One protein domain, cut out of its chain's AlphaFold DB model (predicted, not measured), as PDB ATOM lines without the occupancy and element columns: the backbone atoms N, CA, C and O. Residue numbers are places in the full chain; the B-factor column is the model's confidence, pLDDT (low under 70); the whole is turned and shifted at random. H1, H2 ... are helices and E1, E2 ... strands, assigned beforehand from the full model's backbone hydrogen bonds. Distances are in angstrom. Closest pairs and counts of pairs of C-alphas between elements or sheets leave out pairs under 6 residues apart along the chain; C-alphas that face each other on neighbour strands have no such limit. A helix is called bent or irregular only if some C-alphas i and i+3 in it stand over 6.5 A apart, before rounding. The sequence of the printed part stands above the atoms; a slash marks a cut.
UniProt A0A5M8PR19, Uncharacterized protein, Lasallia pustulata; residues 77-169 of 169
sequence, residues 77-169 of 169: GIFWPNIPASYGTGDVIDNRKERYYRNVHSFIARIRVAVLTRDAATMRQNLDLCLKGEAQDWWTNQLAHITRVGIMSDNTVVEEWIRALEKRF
ATOM      1  N   GLY A  77      10.845   9.649 -47.697       93.31
ATOM      2  CA  GLY A  77      10.423  11.035 -47.533       93.31
ATOM      3  C   GLY A  77      11.279  11.759 -46.491       93.31
ATOM      4  O   GLY A  77      12.122  11.155 -45.830       93.31
ATOM      5  N   ILE A  78      11.070  13.066 -46.369       95.56
ATOM      6  CA  ILE A  78      11.877  13.958 -45.536       95.56
ATOM      7  C   ILE A  78      11.126  14.289 -44.248       95.56
ATOM      8  O   ILE A  78      10.011  14.806 -44.285       95.56
ATOM      9  N   PHE A  79      11.748  14.047 -43.102       97.75
ATOM     10  CA  PHE A  79      11.263  14.511 -41.813       97.75
ATOM     11  C   PHE A  79      11.706  15.952 -41.566       97.75
ATOM     12  O   PHE A  79      12.897  16.252 -41.460       97.75
ATOM     13  N   TRP A  80      10.727  16.852 -41.496       97.19
ATOM     14  CA  TRP A  80      10.930  18.281 -41.307       97.19
ATOM     15  C   TRP A  80       9.891  18.820 -40.307       97.19
ATOM     16  O   TRP A  80       8.864  19.371 -40.712       97.19
ATOM     17  N   PRO A  81      10.132  18.665 -38.992       97.50
ATOM     18  CA  PRO A  81       9.135  18.956 -37.955       97.50
ATOM     19  C   PRO A  81       8.754  20.439 -37.897       97.50
ATOM     20  O   PRO A  81       7.597  20.792 -37.700       97.50
ATOM     21  N   ASN A  82       9.709  21.324 -38.170       97.06
ATOM     22  CA  ASN A  82       9.493  22.765 -38.242       97.06
ATOM     23  C   ASN A  82       9.254  23.265 -39.682       97.06
ATOM     24  O   ASN A  82       9.597  24.404 -40.005       97.06
ATOM     25  N   ILE A  83       8.697  22.428 -40.570       96.00
ATOM     26  CA  ILE A  83       8.367  22.840 -41.940       96.00
ATOM     27  C   ILE A  83       7.370  24.016 -41.933       96.00
ATOM     28  O   ILE A  83       6.326  23.913 -41.280       96.00
ATOM     29  N   PRO A  84       7.637  25.121 -42.662       95.75
ATOM     30  CA  PRO A  84       6.763  26.291 -42.656       95.75
ATOM     31  C   PRO A  84       5.339  25.986 -43.128       95.75
ATOM     32  O   PRO A  84       5.132  25.191 -44.046       95.75
ATOM     33  N   ALA A  85       4.353  26.687 -42.563       94.00
ATOM     34  CA  ALA A  85       2.943  26.535 -42.936       94.00
ATOM     35  C   ALA A  85       2.660  26.842 -44.419       94.00
ATOM     36  O   ALA A  85       1.676  26.351 -44.964       94.00
ATOM     37  N   SER A  86       3.544  27.589 -45.092       94.38
ATOM     38  CA  SER A  86       3.465  27.856 -46.533       94.38
ATOM     39  C   SER A  86       3.588  26.602 -47.406       94.38
ATOM     40  O   SER A  86       3.135  26.622 -48.545       94.38
ATOM     41  N   TYR A  87       4.161  25.511 -46.888       93.00
ATOM     42  CA  TYR A  87       4.193  24.212 -47.569       93.00
ATOM     43  C   TYR A  87       2.912  23.399 -47.338       93.00
ATOM     44  O   TYR A  87       2.612  22.490 -48.104       93.00
ATOM     45  N   GLY A  88       2.166  23.713 -46.280       92.94
ATOM     46  CA  GLY A  88       0.988  22.979 -45.849       92.94
ATOM     47  C   GLY A  88       0.841  22.989 -44.331       92.94
ATOM     48  O   GLY A  88       1.794  23.210 -43.578       92.94
ATOM     49  N   THR A  89      -0.381  22.748 -43.868       92.94
ATOM     50  CA  THR A  89      -0.716  22.710 -42.438       92.94
ATOM     51  C   THR A  89      -0.860  21.294 -41.884       92.94
ATOM     52  O   THR A  89      -0.848  21.138 -40.668       92.94
ATOM     53  N   GLY A  90      -0.952  20.277 -42.746       94.25
ATOM     54  CA  GLY A  90      -1.099  18.878 -42.346       94.25
ATOM     55  C   GLY A  90       0.187  18.230 -41.822       94.25
ATOM     56  O   GLY A  90       1.291  18.745 -42.001       94.25
ATOM     57  N   ASP A  91       0.020  17.057 -41.213       94.31
ATOM     58  CA  ASP A  91       1.111  16.246 -40.652       94.31
ATOM     59  C   ASP A  91       2.001  15.598 -41.720       94.31
ATOM     60  O   ASP A  91       3.184  15.336 -41.483       94.31
ATOM     61  N   VAL A  92       1.431  15.357 -42.900       95.94
ATOM     62  CA  VAL A  92       2.113  14.847 -44.090       95.94
ATOM     63  C   VAL A  92       1.798  15.783 -45.246       95.94
ATOM     64  O   VAL A  92       0.635  16.077 -45.520       95.94
ATOM     65  N   ILE A  93       2.839  16.255 -45.923       95.25
ATOM     66  CA  ILE A  93       2.740  17.210 -47.026       95.25
ATOM     67  C   ILE A  93       3.346  16.552 -48.258       95.25
ATOM     68  O   ILE A  93       4.527  16.209 -48.269       95.25
ATOM     69  N   ASP A  94       2.542  16.368 -49.299       91.88
ATOM     70  CA  ASP A  94       3.000  15.809 -50.566       91.88
ATOM     71  C   ASP A  94       3.265  16.947 -51.556       91.88
ATOM     72  O   ASP A  94       2.357  17.685 -51.942       91.88
ATOM     73  N   ASN A  95       4.525  17.125 -51.943       84.38
ATOM     74  CA  ASN A  95       4.934  18.135 -52.904       84.38
ATOM     75  C   ASN A  95       5.542  17.443 -54.116       84.38
ATOM     76  O   ASN A  95       6.760  17.436 -54.199       84.38
ATOM     77  N   ARG A  96       4.710  16.890 -55.020       77.69
ATOM     78  CA  ARG A  96       4.957  16.330 -56.384       77.69
ATOM     79  C   ARG A  96       6.261  15.543 -56.641       77.69
ATOM     80  O   ARG A  96       6.224  14.502 -57.280       77.69
ATOM     81  N   LYS A  97       7.407  16.080 -56.241       81.25
ATOM     82  CA  LYS A  97       8.731  15.470 -56.145       81.25
ATOM     83  C   LYS A  97       8.943  14.737 -54.816       81.25
ATOM     84  O   LYS A  97       9.425  13.619 -54.836       81.25
ATOM     85  N   GLU A  98       8.578  15.330 -53.682       86.81
ATOM     86  CA  GLU A  98       9.026  14.883 -52.361       86.81
ATOM     87  C   GLU A  98       7.881  14.887 -51.341       86.81
ATOM     88  O   GLU A  98       7.020  15.770 -51.352       86.81
ATOM     89  N   ARG A  99       7.887  13.907 -50.435       93.38
ATOM     90  CA  ARG A  99       6.950  13.840 -49.311       93.38
ATOM     91  C   ARG A  99       7.634  14.326 -48.045       93.38
ATOM     92  O   ARG A  99       8.687  13.805 -47.686       93.38
ATOM     93  N   TYR A 100       7.008  15.275 -47.360       96.06
ATOM     94  CA  TYR A 100       7.464  15.802 -46.082       96.06
ATOM     95  C   TYR A 100       6.595  15.289 -44.937       96.06
ATOM     96  O   TYR A 100       5.372  15.199 -45.057       96.06
ATOM     97  N   TYR A 101       7.236  15.006 -43.812       97.56
ATOM     98  CA  TYR A 101       6.601  14.619 -42.564       97.56
ATOM     99  C   TYR A 101       6.872  15.695 -41.521       97.56
ATOM    100  O   TYR A 101       8.024  15.938 -41.164       97.56
ATOM    101  N   ARG A 102       5.807  16.331 -41.037       97.31
ATOM    102  CA  ARG A 102       5.860  17.219 -39.873       97.31
ATOM    103  C   ARG A 102       5.775  16.411 -38.579       97.31
ATOM    104  O   ARG A 102       6.475  16.704 -37.619       97.31
ATOM    105  N   ASN A 103       4.941  15.373 -38.570       96.94
ATOM    106  CA  ASN A 103       4.728  14.510 -37.415       96.94
ATOM    107  C   ASN A 103       5.719  13.328 -37.401       96.94
ATOM    108  O   ASN A 103       5.823  12.586 -38.385       96.94
ATOM    109  N   VAL A 104       6.415  13.124 -36.276       97.62
ATOM    110  CA  VAL A 104       7.430  12.066 -36.131       97.62
ATOM    111  C   VAL A 104       6.836  10.660 -36.250       97.62
ATOM    112  O   VAL A 104       7.426   9.801 -36.902       97.62
ATOM    113  N   HIS A 105       5.635  10.419 -35.717       97.56
ATOM    114  CA  HIS A 105       4.996   9.102 -35.768       97.56
ATOM    115  C   HIS A 105       4.625   8.716 -37.201       97.56
ATOM    116  O   HIS A 105       4.776   7.558 -37.591       97.56
ATOM    117  N   SER A 106       4.211   9.689 -38.020       96.50
ATOM    118  CA  SER A 106       3.964   9.464 -39.450       96.50
ATOM    119  C   SER A 106       5.247   9.087 -40.199       96.50
ATOM    120  O   SER A 106       5.233   8.197 -41.053       96.50
ATOM    121  N   PHE A 107       6.371   9.722 -39.856       96.88
ATOM    122  CA  PHE A 107       7.678   9.385 -40.420       96.88
ATOM    123  C   PHE A 107       8.158   7.996 -39.973       96.88
ATOM    124  O   PHE A 107       8.552   7.180 -40.806       96.88
ATOM    125  N   ILE A 108       8.042   7.670 -38.685       95.81
ATOM    126  CA  ILE A 108       8.404   6.358 -38.127       95.81
ATOM    127  C   ILE A 108       7.567   5.239 -38.734       95.81
ATOM    128  O   ILE A 108       8.113   4.201 -39.110       95.81
ATOM    129  N   ALA A 109       6.256   5.441 -38.886       94.62
ATOM    130  CA  ALA A 109       5.396   4.480 -39.564       94.62
ATOM    131  C   ALA A 109       5.922   4.183 -40.974       94.62
ATOM    132  O   ALA A 109       5.959   3.029 -41.406       94.62
ATOM    133  N   ARG A 110       6.418   5.209 -41.677       93.44
ATOM    134  CA  ARG A 110       7.015   5.028 -42.998       93.44
ATOM    135  C   ARG A 110       8.363   4.310 -42.959       93.44
ATOM    136  O   ARG A 110       8.590   3.453 -43.813       93.44
ATOM    137  N   ILE A 111       9.217   4.599 -41.976       92.88
ATOM    138  CA  ILE A 111      10.471   3.867 -41.743       92.88
ATOM    139  C   ILE A 111      10.183   2.378 -41.525       92.88
ATOM    140  O   ILE A 111      10.789   1.540 -42.193       92.88
ATOM    141  N   ARG A 112       9.219   2.047 -40.657       91.50
ATOM    142  CA  ARG A 112       8.820   0.661 -40.360       91.50
ATOM    143  C   ARG A 112       8.353  -0.093 -41.600       91.50
ATOM    144  O   ARG A 112       8.689  -1.255 -41.767       91.50
ATOM    145  N   VAL A 113       7.628   0.565 -42.503       89.75
ATOM    146  CA  VAL A 113       7.252  -0.046 -43.788       89.75
ATOM    147  C   VAL A 113       8.470  -0.212 -44.705       89.75
ATOM    148  O   VAL A 113       8.611  -1.234 -45.369       89.75
ATOM    149  N   ALA A 114       9.364   0.775 -44.751       88.12
ATOM    150  CA  ALA A 114      10.533   0.744 -45.626       88.12
ATOM    151  C   ALA A 114      11.515  -0.385 -45.268       88.12
ATOM    152  O   ALA A 114      12.014  -1.042 -46.180       88.12
ATOM    153  N   VAL A 115      11.736  -0.668 -43.979       87.62
ATOM    154  CA  VAL A 115      12.636  -1.755 -43.542       87.62
ATOM    155  C   VAL A 115      12.142  -3.157 -43.915       87.62
ATOM    156  O   VAL A 115      12.943  -4.080 -43.955       87.62
ATOM    157  N   LEU A 116      10.856  -3.329 -44.253       85.06
ATOM    158  CA  LEU A 116      10.331  -4.611 -44.754       85.06
ATOM    159  C   LEU A 116      10.788  -4.928 -46.181       85.06
ATOM    160  O   LEU A 116      10.727  -6.071 -46.618       85.06
ATOM    161  N   THR A 117      11.186  -3.903 -46.934       81.44
ATOM    162  CA  THR A 117      11.478  -4.008 -48.373       81.44
ATOM    163  C   THR A 117      12.910  -3.615 -48.718       81.44
ATOM    164  O   THR A 117      13.314  -3.719 -49.874       81.44
ATOM    165  N   ARG A 118      13.680  -3.145 -47.731       80.56
ATOM    166  CA  ARG A 118      15.029  -2.609 -47.910       80.56
ATOM    167  C   ARG A 118      15.977  -3.175 -46.872       80.56
ATOM    168  O   ARG A 118      15.582  -3.484 -45.753       80.56
ATOM    169  N   ASP A 119      17.245  -3.239 -47.253       82.56
ATOM    170  CA  ASP A 119      18.321  -3.629 -46.355       82.56
ATOM    171  C   ASP A 119      18.425  -2.662 -45.161       82.56
ATOM    172  O   ASP A 119      18.493  -1.439 -45.318       82.56
ATOM    173  N   ALA A 120      18.433  -3.225 -43.952       81.19
ATOM    174  CA  ALA A 120      18.443  -2.455 -42.714       81.19
ATOM    175  C   ALA A 120      19.742  -1.656 -42.544       81.19
ATOM    176  O   ALA A 120      19.701  -0.536 -42.033       81.19
ATOM    177  N   ALA A 121      20.883  -2.188 -42.997       82.06
ATOM    178  CA  ALA A 121      22.155  -1.473 -42.922       82.06
ATOM    179  C   ALA A 121      22.145  -0.231 -43.823       82.06
ATOM    180  O   ALA A 121      22.485   0.864 -43.373       82.06
ATOM    181  N   THR A 122      21.650  -0.380 -45.051       83.38
ATOM    182  CA  THR A 122      21.444   0.719 -45.998       83.38
ATOM    183  C   THR A 122      20.500   1.769 -45.418       83.38
ATOM    184  O   THR A 122      20.787   2.959 -45.486       83.38
ATOM    185  N   MET A 123      19.396   1.357 -44.789       85.12
ATOM    186  CA  MET A 123      18.474   2.289 -44.134       85.12
ATOM    187  C   MET A 123      19.175   3.100 -43.034       85.12
ATOM    188  O   MET A 123      19.107   4.325 -43.052       85.12
ATOM    189  N   ARG A 124      19.910   2.455 -42.119       85.81
ATOM    190  CA  ARG A 124      20.626   3.151 -41.030       85.81
ATOM    191  C   ARG A 124      21.653   4.162 -41.530       85.81
ATOM    192  O   ARG A 124      21.779   5.225 -40.931       85.81
ATOM    193  N   GLN A 125      22.384   3.821 -42.591       84.44
ATOM    194  CA  GLN A 125      23.439   4.669 -43.159       84.44
ATOM    195  C   GLN A 125      22.912   5.909 -43.875       84.44
ATOM    196  O   GLN A 125      23.700   6.803 -44.158       84.44
ATOM    197  N   ASN A 126      21.623   5.933 -44.206       88.44
ATOM    198  CA  ASN A 126      21.047   6.981 -45.029       88.44
ATOM    199  C   ASN A 126      19.892   7.734 -44.345       88.44
ATOM    200  O   ASN A 126      19.393   8.719 -44.882       88.44
ATOM    201  N   LEU A 127      19.431   7.297 -43.168       91.31
ATOM    202  CA  LEU A 127      18.316   7.936 -42.457       91.31
ATOM    203  C   LEU A 127      18.597   9.392 -42.066       91.31
ATOM    204  O   LEU A 127      17.663  10.188 -41.994       91.31
ATOM    205  N   ASP A 128      19.861   9.758 -41.871       92.75
ATOM    206  CA  ASP A 128      20.284  11.139 -41.642       92.75
ATOM    207  C   ASP A 128      19.991  12.044 -42.849       92.75
ATOM    208  O   ASP A 128      19.605  13.199 -42.670       92.75
ATOM    209  N   LEU A 129      20.064  11.504 -44.071       92.88
ATOM    210  CA  LEU A 129      19.728  12.215 -45.310       92.88
ATOM    211  C   LEU A 129      18.223  12.491 -45.451       92.88
ATOM    212  O   LEU A 129      17.816  13.284 -46.300       92.88
ATOM    213  N   CYS A 130      17.389  11.842 -44.635       94.94
ATOM    214  CA  CYS A 130      15.957  12.114 -44.563       94.94
ATOM    215  C   CYS A 130      15.609  13.227 -43.567       94.94
ATOM    216  O   CYS A 130      14.432  13.545 -43.426       94.94
ATOM    217  N   LEU A 131      16.572  13.806 -42.851       96.19
ATOM    218  CA  LEU A 131      16.306  14.832 -41.845       96.19
ATOM    219  C   LEU A 131      16.475  16.230 -42.436       96.19
ATOM    220  O   LEU A 131      17.382  16.481 -43.225       96.19
ATOM    221  N   LYS A 132      15.621  17.168 -42.020       96.62
ATOM    222  CA  LYS A 132      15.715  18.573 -42.423       96.62
ATOM    223  C   LYS A 132      15.294  19.514 -41.302       96.62
ATOM    224  O   LYS A 132      14.489  19.169 -40.437       96.62
ATOM    225  N   GLY A 133      15.831  20.732 -41.334       96.69
ATOM    226  CA  GLY A 133      15.498  21.771 -40.364       96.69
ATOM    227  C   GLY A 133      15.933  21.370 -38.958       96.69
ATOM    228  O   GLY A 133      17.076  20.965 -38.761       96.69
ATOM    229  N   GLU A 134      15.020  21.457 -37.993       97.62
ATOM    230  CA  GLU A 134      15.318  21.129 -36.594       97.62
ATOM    231  C   GLU A 134      15.744  19.665 -36.411       97.62
ATOM    232  O   GLU A 134      16.621  19.380 -35.601       97.62
ATOM    233  N   ALA A 135      15.188  18.735 -37.194       97.81
ATOM    234  CA  ALA A 135      15.586  17.330 -37.126       97.81
ATOM    235  C   ALA A 135      17.050  17.116 -37.526       97.81
ATOM    236  O   ALA A 135      17.776  16.369 -36.871       97.81
ATOM    237  N   GLN A 136      17.493  17.807 -38.576       97.56
ATOM    238  CA  GLN A 136      18.879  17.738 -39.024       97.56
ATOM    239  C   GLN A 136      19.812  18.406 -38.010       97.56
ATOM    240  O   GLN A 136      20.820  17.813 -37.643       97.56
ATOM    241  N   ASP A 137      19.451  19.595 -37.518       98.00
ATOM    242  CA  ASP A 137      20.234  20.311 -36.505       98.00
ATOM    243  C   ASP A 137      20.382  19.498 -35.210       98.00
ATOM    244  O   ASP A 137      21.480  19.378 -34.660       98.00
ATOM    245  N   TRP A 138      19.301  18.854 -34.762       97.56
ATOM    246  CA  TRP A 138      19.350  17.927 -33.641       97.56
ATOM    247  C   TRP A 138      20.361  16.803 -33.885       97.56
ATOM    248  O   TRP A 138      21.232  16.574 -33.045       97.56
ATOM    249  N   TRP A 139      20.293  16.130 -35.037       96.12
ATOM    250  CA  TRP A 139      21.178  15.009 -35.350       96.12
ATOM    251  C   TRP A 139      22.650  15.428 -35.439       96.12
ATOM    252  O   TRP A 139      23.517  14.743 -34.886       96.12
ATOM    253  N   THR A 140      22.949  16.547 -36.102       94.38
ATOM    254  CA  THR A 140      24.328  16.968 -36.394       94.38
ATOM    255  C   THR A 140      24.983  17.729 -35.249       94.38
ATOM    256  O   THR A 140      26.162  17.497 -34.970       94.38
ATOM    257  N   ASN A 141      24.236  18.601 -34.571       95.44
ATOM    258  CA  ASN A 141      24.799  19.588 -33.646       95.44
ATOM    259  C   ASN A 141      24.433  19.318 -32.184       95.44
ATOM    260  O   ASN A 141      25.258  19.556 -31.306       95.44
ATOM    261  N   GLN A 142      23.227  18.815 -31.905       95.12
ATOM    262  CA  GLN A 142      22.755  18.639 -30.522       95.12
ATOM    263  C   GLN A 142      23.016  17.229 -29.980       95.12
ATOM    264  O   GLN A 142      23.285  17.053 -28.791       95.12
ATOM    265  N   LEU A 143      22.926  16.208 -30.832       94.25
ATOM    266  CA  LEU A 143      23.141  14.827 -30.432       94.25
ATOM    267  C   LEU A 143      24.635  14.566 -30.212       94.25
ATOM    268  O   LEU A 143      25.451  14.781 -31.110       94.25
ATOM    269  N   ALA A 144      24.991  14.069 -29.026       94.44
ATOM    270  CA  ALA A 144      26.374  13.758 -28.687       94.44
ATOM    271  C   ALA A 144      26.979  12.747 -29.673       94.44
ATOM    272  O   ALA A 144      26.345  11.753 -30.037       94.44
ATOM    273  N   HIS A 145      28.239  12.968 -30.060       92.25
ATOM    274  CA  HIS A 145      28.923  12.145 -31.060       92.25
ATOM    275  C   HIS A 145      28.906  10.649 -30.712       92.25
ATOM    276  O   HIS A 145      28.575   9.830 -31.564       92.25
ATOM    277  N   ILE A 146      29.183  10.296 -29.451       91.62
ATOM    278  CA  ILE A 146      29.194   8.898 -29.001       91.62
ATOM    279  C   ILE A 146      27.821   8.226 -29.145       91.62
ATOM    280  O   ILE A 146      27.733   7.077 -29.564       91.62
ATOM    281  N   THR A 147      26.741   8.960 -28.868       91.38
ATOM    282  CA  THR A 147      25.368   8.471 -29.028       91.38
ATOM    283  C   THR A 147      25.033   8.278 -30.501       91.38
ATOM    284  O   THR A 147      24.470   7.252 -30.866       91.38
ATOM    285  N   ARG A 148      25.435   9.223 -31.359       91.69
ATOM    286  CA  ARG A 148      25.252   9.120 -32.812       91.69
ATOM    287  C   ARG A 148      25.943   7.879 -33.378       91.69
ATOM    288  O   ARG A 148      25.321   7.110 -34.102       91.69
ATOM    289  N   VAL A 149      27.203   7.654 -33.001       89.12
ATOM    290  CA  VAL A 149      27.962   6.460 -33.404       89.12
ATOM    291  C   VAL A 149      27.285   5.188 -32.894       89.12
ATOM    292  O   VAL A 149      27.160   4.237 -33.659       89.12
ATOM    293  N   GLY A 150      26.789   5.181 -31.653       89.31
ATOM    294  CA  GLY A 150      26.028   4.060 -31.096       89.31
ATOM    295  C   GLY A 150      24.793   3.706 -31.930       89.31
ATOM    296  O   GLY A 150      24.644   2.556 -32.332       89.31
ATOM    297  N   ILE A 151      23.977   4.706 -32.278       87.81
ATOM    298  CA  ILE A 151      22.780   4.535 -33.121       87.81
ATOM    299  C   ILE A 151      23.144   3.996 -34.516       87.81
ATOM    300  O   ILE A 151      22.420   3.172 -35.072       87.81
ATOM    301  N   MET A 152      24.273   4.425 -35.091       85.31
ATOM    302  CA  MET A 152      24.722   3.950 -36.408       85.31
ATOM    303  C   MET A 152      25.351   2.547 -36.374       85.31
ATOM    304  O   MET A 152      25.369   1.871 -37.405       85.31
ATOM    305  N   SER A 153      25.869   2.113 -35.219       81.12
ATOM    306  CA  SER A 153      26.648   0.873 -35.076       81.12
ATOM    307  C   SER A 153      25.809  -0.356 -34.720       81.12
ATOM    308  O   SER A 153      26.294  -1.474 -34.898       81.12
ATOM    309  N   ASP A 154      24.581  -0.190 -34.215       69.81
ATOM    310  CA  ASP A 154      23.713  -1.331 -33.915       69.81
ATOM    311  C   ASP A 154      23.291  -2.022 -35.219       69.81
ATOM    312  O   ASP A 154      22.473  -1.532 -36.006       69.81
ATOM    313  N   ASN A 155      23.905  -3.177 -35.473       61.28
ATOM    314  CA  ASN A 155      23.714  -3.924 -36.707       61.28
ATOM    315  C   ASN A 155      22.344  -4.594 -36.798       61.28
ATOM    316  O   ASN A 155      21.947  -5.018 -37.887       61.28
ATOM    317  N   THR A 156      21.620  -4.658 -35.685       60.00
ATOM    318  CA  THR A 156      20.527  -5.604 -35.515       60.00
ATOM    319  C   THR A 156      19.173  -5.008 -35.873       60.00
ATOM    320  O   THR A 156      18.374  -5.711 -36.488       60.00
ATOM    321  N   VAL A 157      18.900  -3.722 -35.597       66.69
ATOM    322  CA  VAL A 157      17.602  -3.123 -35.965       66.69
ATOM    323  C   VAL A 157      17.664  -1.597 -36.135       66.69
ATOM    324  O   VAL A 157      18.382  -0.900 -35.431       66.69
ATOM    325  N   VAL A 158      16.850  -1.049 -37.044       86.88
ATOM    326  CA  VAL A 158      16.554   0.400 -37.175       86.88
ATOM    327  C   VAL A 158      15.853   0.981 -35.923       86.88
ATOM    328  O   VAL A 158      15.613   2.183 -35.839       86.88
ATOM    329  N   GLU A 159      15.552   0.163 -34.915       88.06
ATOM    330  CA  GLU A 159      14.841   0.580 -33.702       88.06
ATOM    331  C   GLU A 159      15.571   1.646 -32.887       88.06
ATOM    332  O   GLU A 159      14.905   2.511 -32.331       88.06
ATOM    333  N   GLU A 160      16.905   1.668 -32.843       90.00
ATOM    334  CA  GLU A 160      17.616   2.736 -32.117       90.00
ATOM    335  C   GLU A 160      17.420   4.106 -32.775       90.00
ATOM    336  O   GLU A 160      17.260   5.117 -32.090       90.00
ATOM    337  N   TRP A 161      17.316   4.140 -34.106       91.94
ATOM    338  CA  TRP A 161      16.905   5.337 -34.834       91.94
ATOM    339  C   TRP A 161      15.473   5.747 -34.480       91.94
ATOM    340  O   TRP A 161      15.224   6.916 -34.191       91.94
ATOM    341  N   ILE A 162      14.542   4.789 -34.473       93.50
ATOM    342  CA  ILE A 162      13.133   5.036 -34.134       93.50
ATOM    343  C   ILE A 162      13.014   5.570 -32.704       93.50
ATOM    344  O   ILE A 162      12.433   6.630 -32.495       93.50
ATOM    345  N   ARG A 163      13.634   4.896 -31.729       93.38
ATOM    346  CA  ARG A 163      13.642   5.279 -30.314       93.38
ATOM    347  C   ARG A 163      14.241   6.668 -30.111       93.38
ATOM    348  O   ARG A 163      13.721   7.444 -29.310       93.38
ATOM    349  N   ALA A 164      15.336   6.988 -30.802       93.62
ATOM    350  CA  ALA A 164      15.964   8.300 -30.703       93.62
ATOM    351  C   ALA A 164      15.060   9.412 -31.257       93.62
ATOM    352  O   ALA A 164      14.965  10.471 -30.637       93.62
ATOM    353  N   LEU A 165      14.374   9.156 -32.378       95.56
ATOM    354  CA  LEU A 165      13.414  10.086 -32.972       95.56
ATOM    355  C   LEU A 165      12.190  10.294 -32.068       95.56
ATOM    356  O   LEU A 165      11.901  11.441 -31.749       95.56
ATOM    357  N   GLU A 166      11.541   9.221 -31.593       95.81
ATOM    358  CA  GLU A 166      10.378   9.299 -30.678       95.81
ATOM    359  C   GLU A 166      10.706   9.970 -29.348       95.81
ATOM    360  O   GLU A 166       9.852  10.577 -28.713       95.81
ATOM    361  N   LYS A 167      11.944   9.823 -28.866       95.62
ATOM    362  CA  LYS A 167      12.358  10.467 -27.620       95.62
ATOM    363  C   LYS A 167      12.538  11.977 -27.792       95.62
ATOM    364  O   LYS A 167      12.436  12.709 -26.808       95.62
ATOM    365  N   ARG A 168      12.906  12.433 -28.992       96.00
ATOM    366  CA  ARG A 168      13.231  13.838 -29.254       96.00
ATOM    367  C   ARG A 168      12.028  14.646 -29.736       96.00
ATOM    368  O   ARG A 168      11.901  15.794 -29.315       96.00
ATOM    369  N   PHE A 169      11.251  14.091 -30.656       96.00
ATOM    370  CA  PHE A 169      10.150  14.750 -31.362       96.00
ATOM    371  C   PHE A 169       8.820  14.100 -30.998       96.00
ATOM    372  O   PHE A 169       7.795  14.804 -31.116       96.00
TER     373      PHE A 169
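Overview. This is residues 77 to 169 of the 169 residues of an uncharacterized protein of Lasallia pustulata (UniProt A0A5M8PR19). Five short helices form a cluster, with a small hairpin of two strands, E1 and E2, at one end and H4 at the other. H1 and H5 lie side by side in the cluster and run opposite ways, H1 being the helix next to the hairpin; residues 77 to 91, with no named element, lead out past the hairpin and back into E1. The printed part has 93 residues, with E1, E2, H1, H2, H3, H4 and H5 in that order, and its sheet, E1 - E2, is antiparallel. The class is mostly helix. The whole is compact, with a radius of gyration of the C-alphas of 13.1 A and spans of 38 by 31 by 20 A.

Along the chain. E1 is residues 92 to 95, beginning at C-alpha 92 (2.113, 14.847, -44.090), 9.8 A long from first to last C-alpha, and E2 is residues 98 to 101, 10.1 A. H1 is residues 104 to 114, 15.1 A, with C-alpha 104 at (7.430, 12.066, -36.131). H2 is residues 120 to 130, 14.9 A; it is irregular, with C-alphas 125 and 128 7.4 A apart. H3 is residues 134 to 142, 9.9 A, neither bent nor irregular, but only just: C-alphas 139 and 142 are 6.2 A apart. H4 is residues 145 to 153, 12.2 A. H5 is residues 159 to 168, 14.1 A, ending at C-alpha 168 (13.231, 13.838, -29.254).

Arrangement. Residues 78 to 79 pair in parallel with residues 100 to 101 of E2. E1 and E2 form a hairpin, antiparallel at 162 degrees; N 93 and O 100 are 2.9 A apart, and N 98 and O 95 2.8 A, within hydrogen-bond range. The closest C-alphas of E2 and H1 are those of Tyr 101 and Phe 107, 5.8 A apart. H1 and H5 touch, Ile 108 and Ile 162 having the closest C-alphas at 6.3 A, at a shallow tilt of 11 degrees, opposite ways. H1 and H2 are near each other, with 5 pairs of C-alphas within 10 A. H2 and H3 are close but not clearly touching, about perpendicular at 76 degrees; their closest C-alphas are those of Asp 128 and Gln 136, 7.2 A apart. H4 and H5 are close but not clearly touching, with the C-alphas of Ile 151 and Glu 160 closest at 5.6 A, at a steep tilt of 37 degrees, only just past shallow. H1 and H4 are apart. Every O i to N i+4 pair is within hydrogen-bond range in H1, H3, H4 and H5; in H2, 4 of 7 are.

Size, cuts and confidence. The C-alphas farthest apart, those of Ser 86 and Thr 156, are 39.1 A apart. The printed part has no cut, and the links between its named elements are tight. Mean pLDDT of the printed part is 90.9; residues 154 to 157 are under 70.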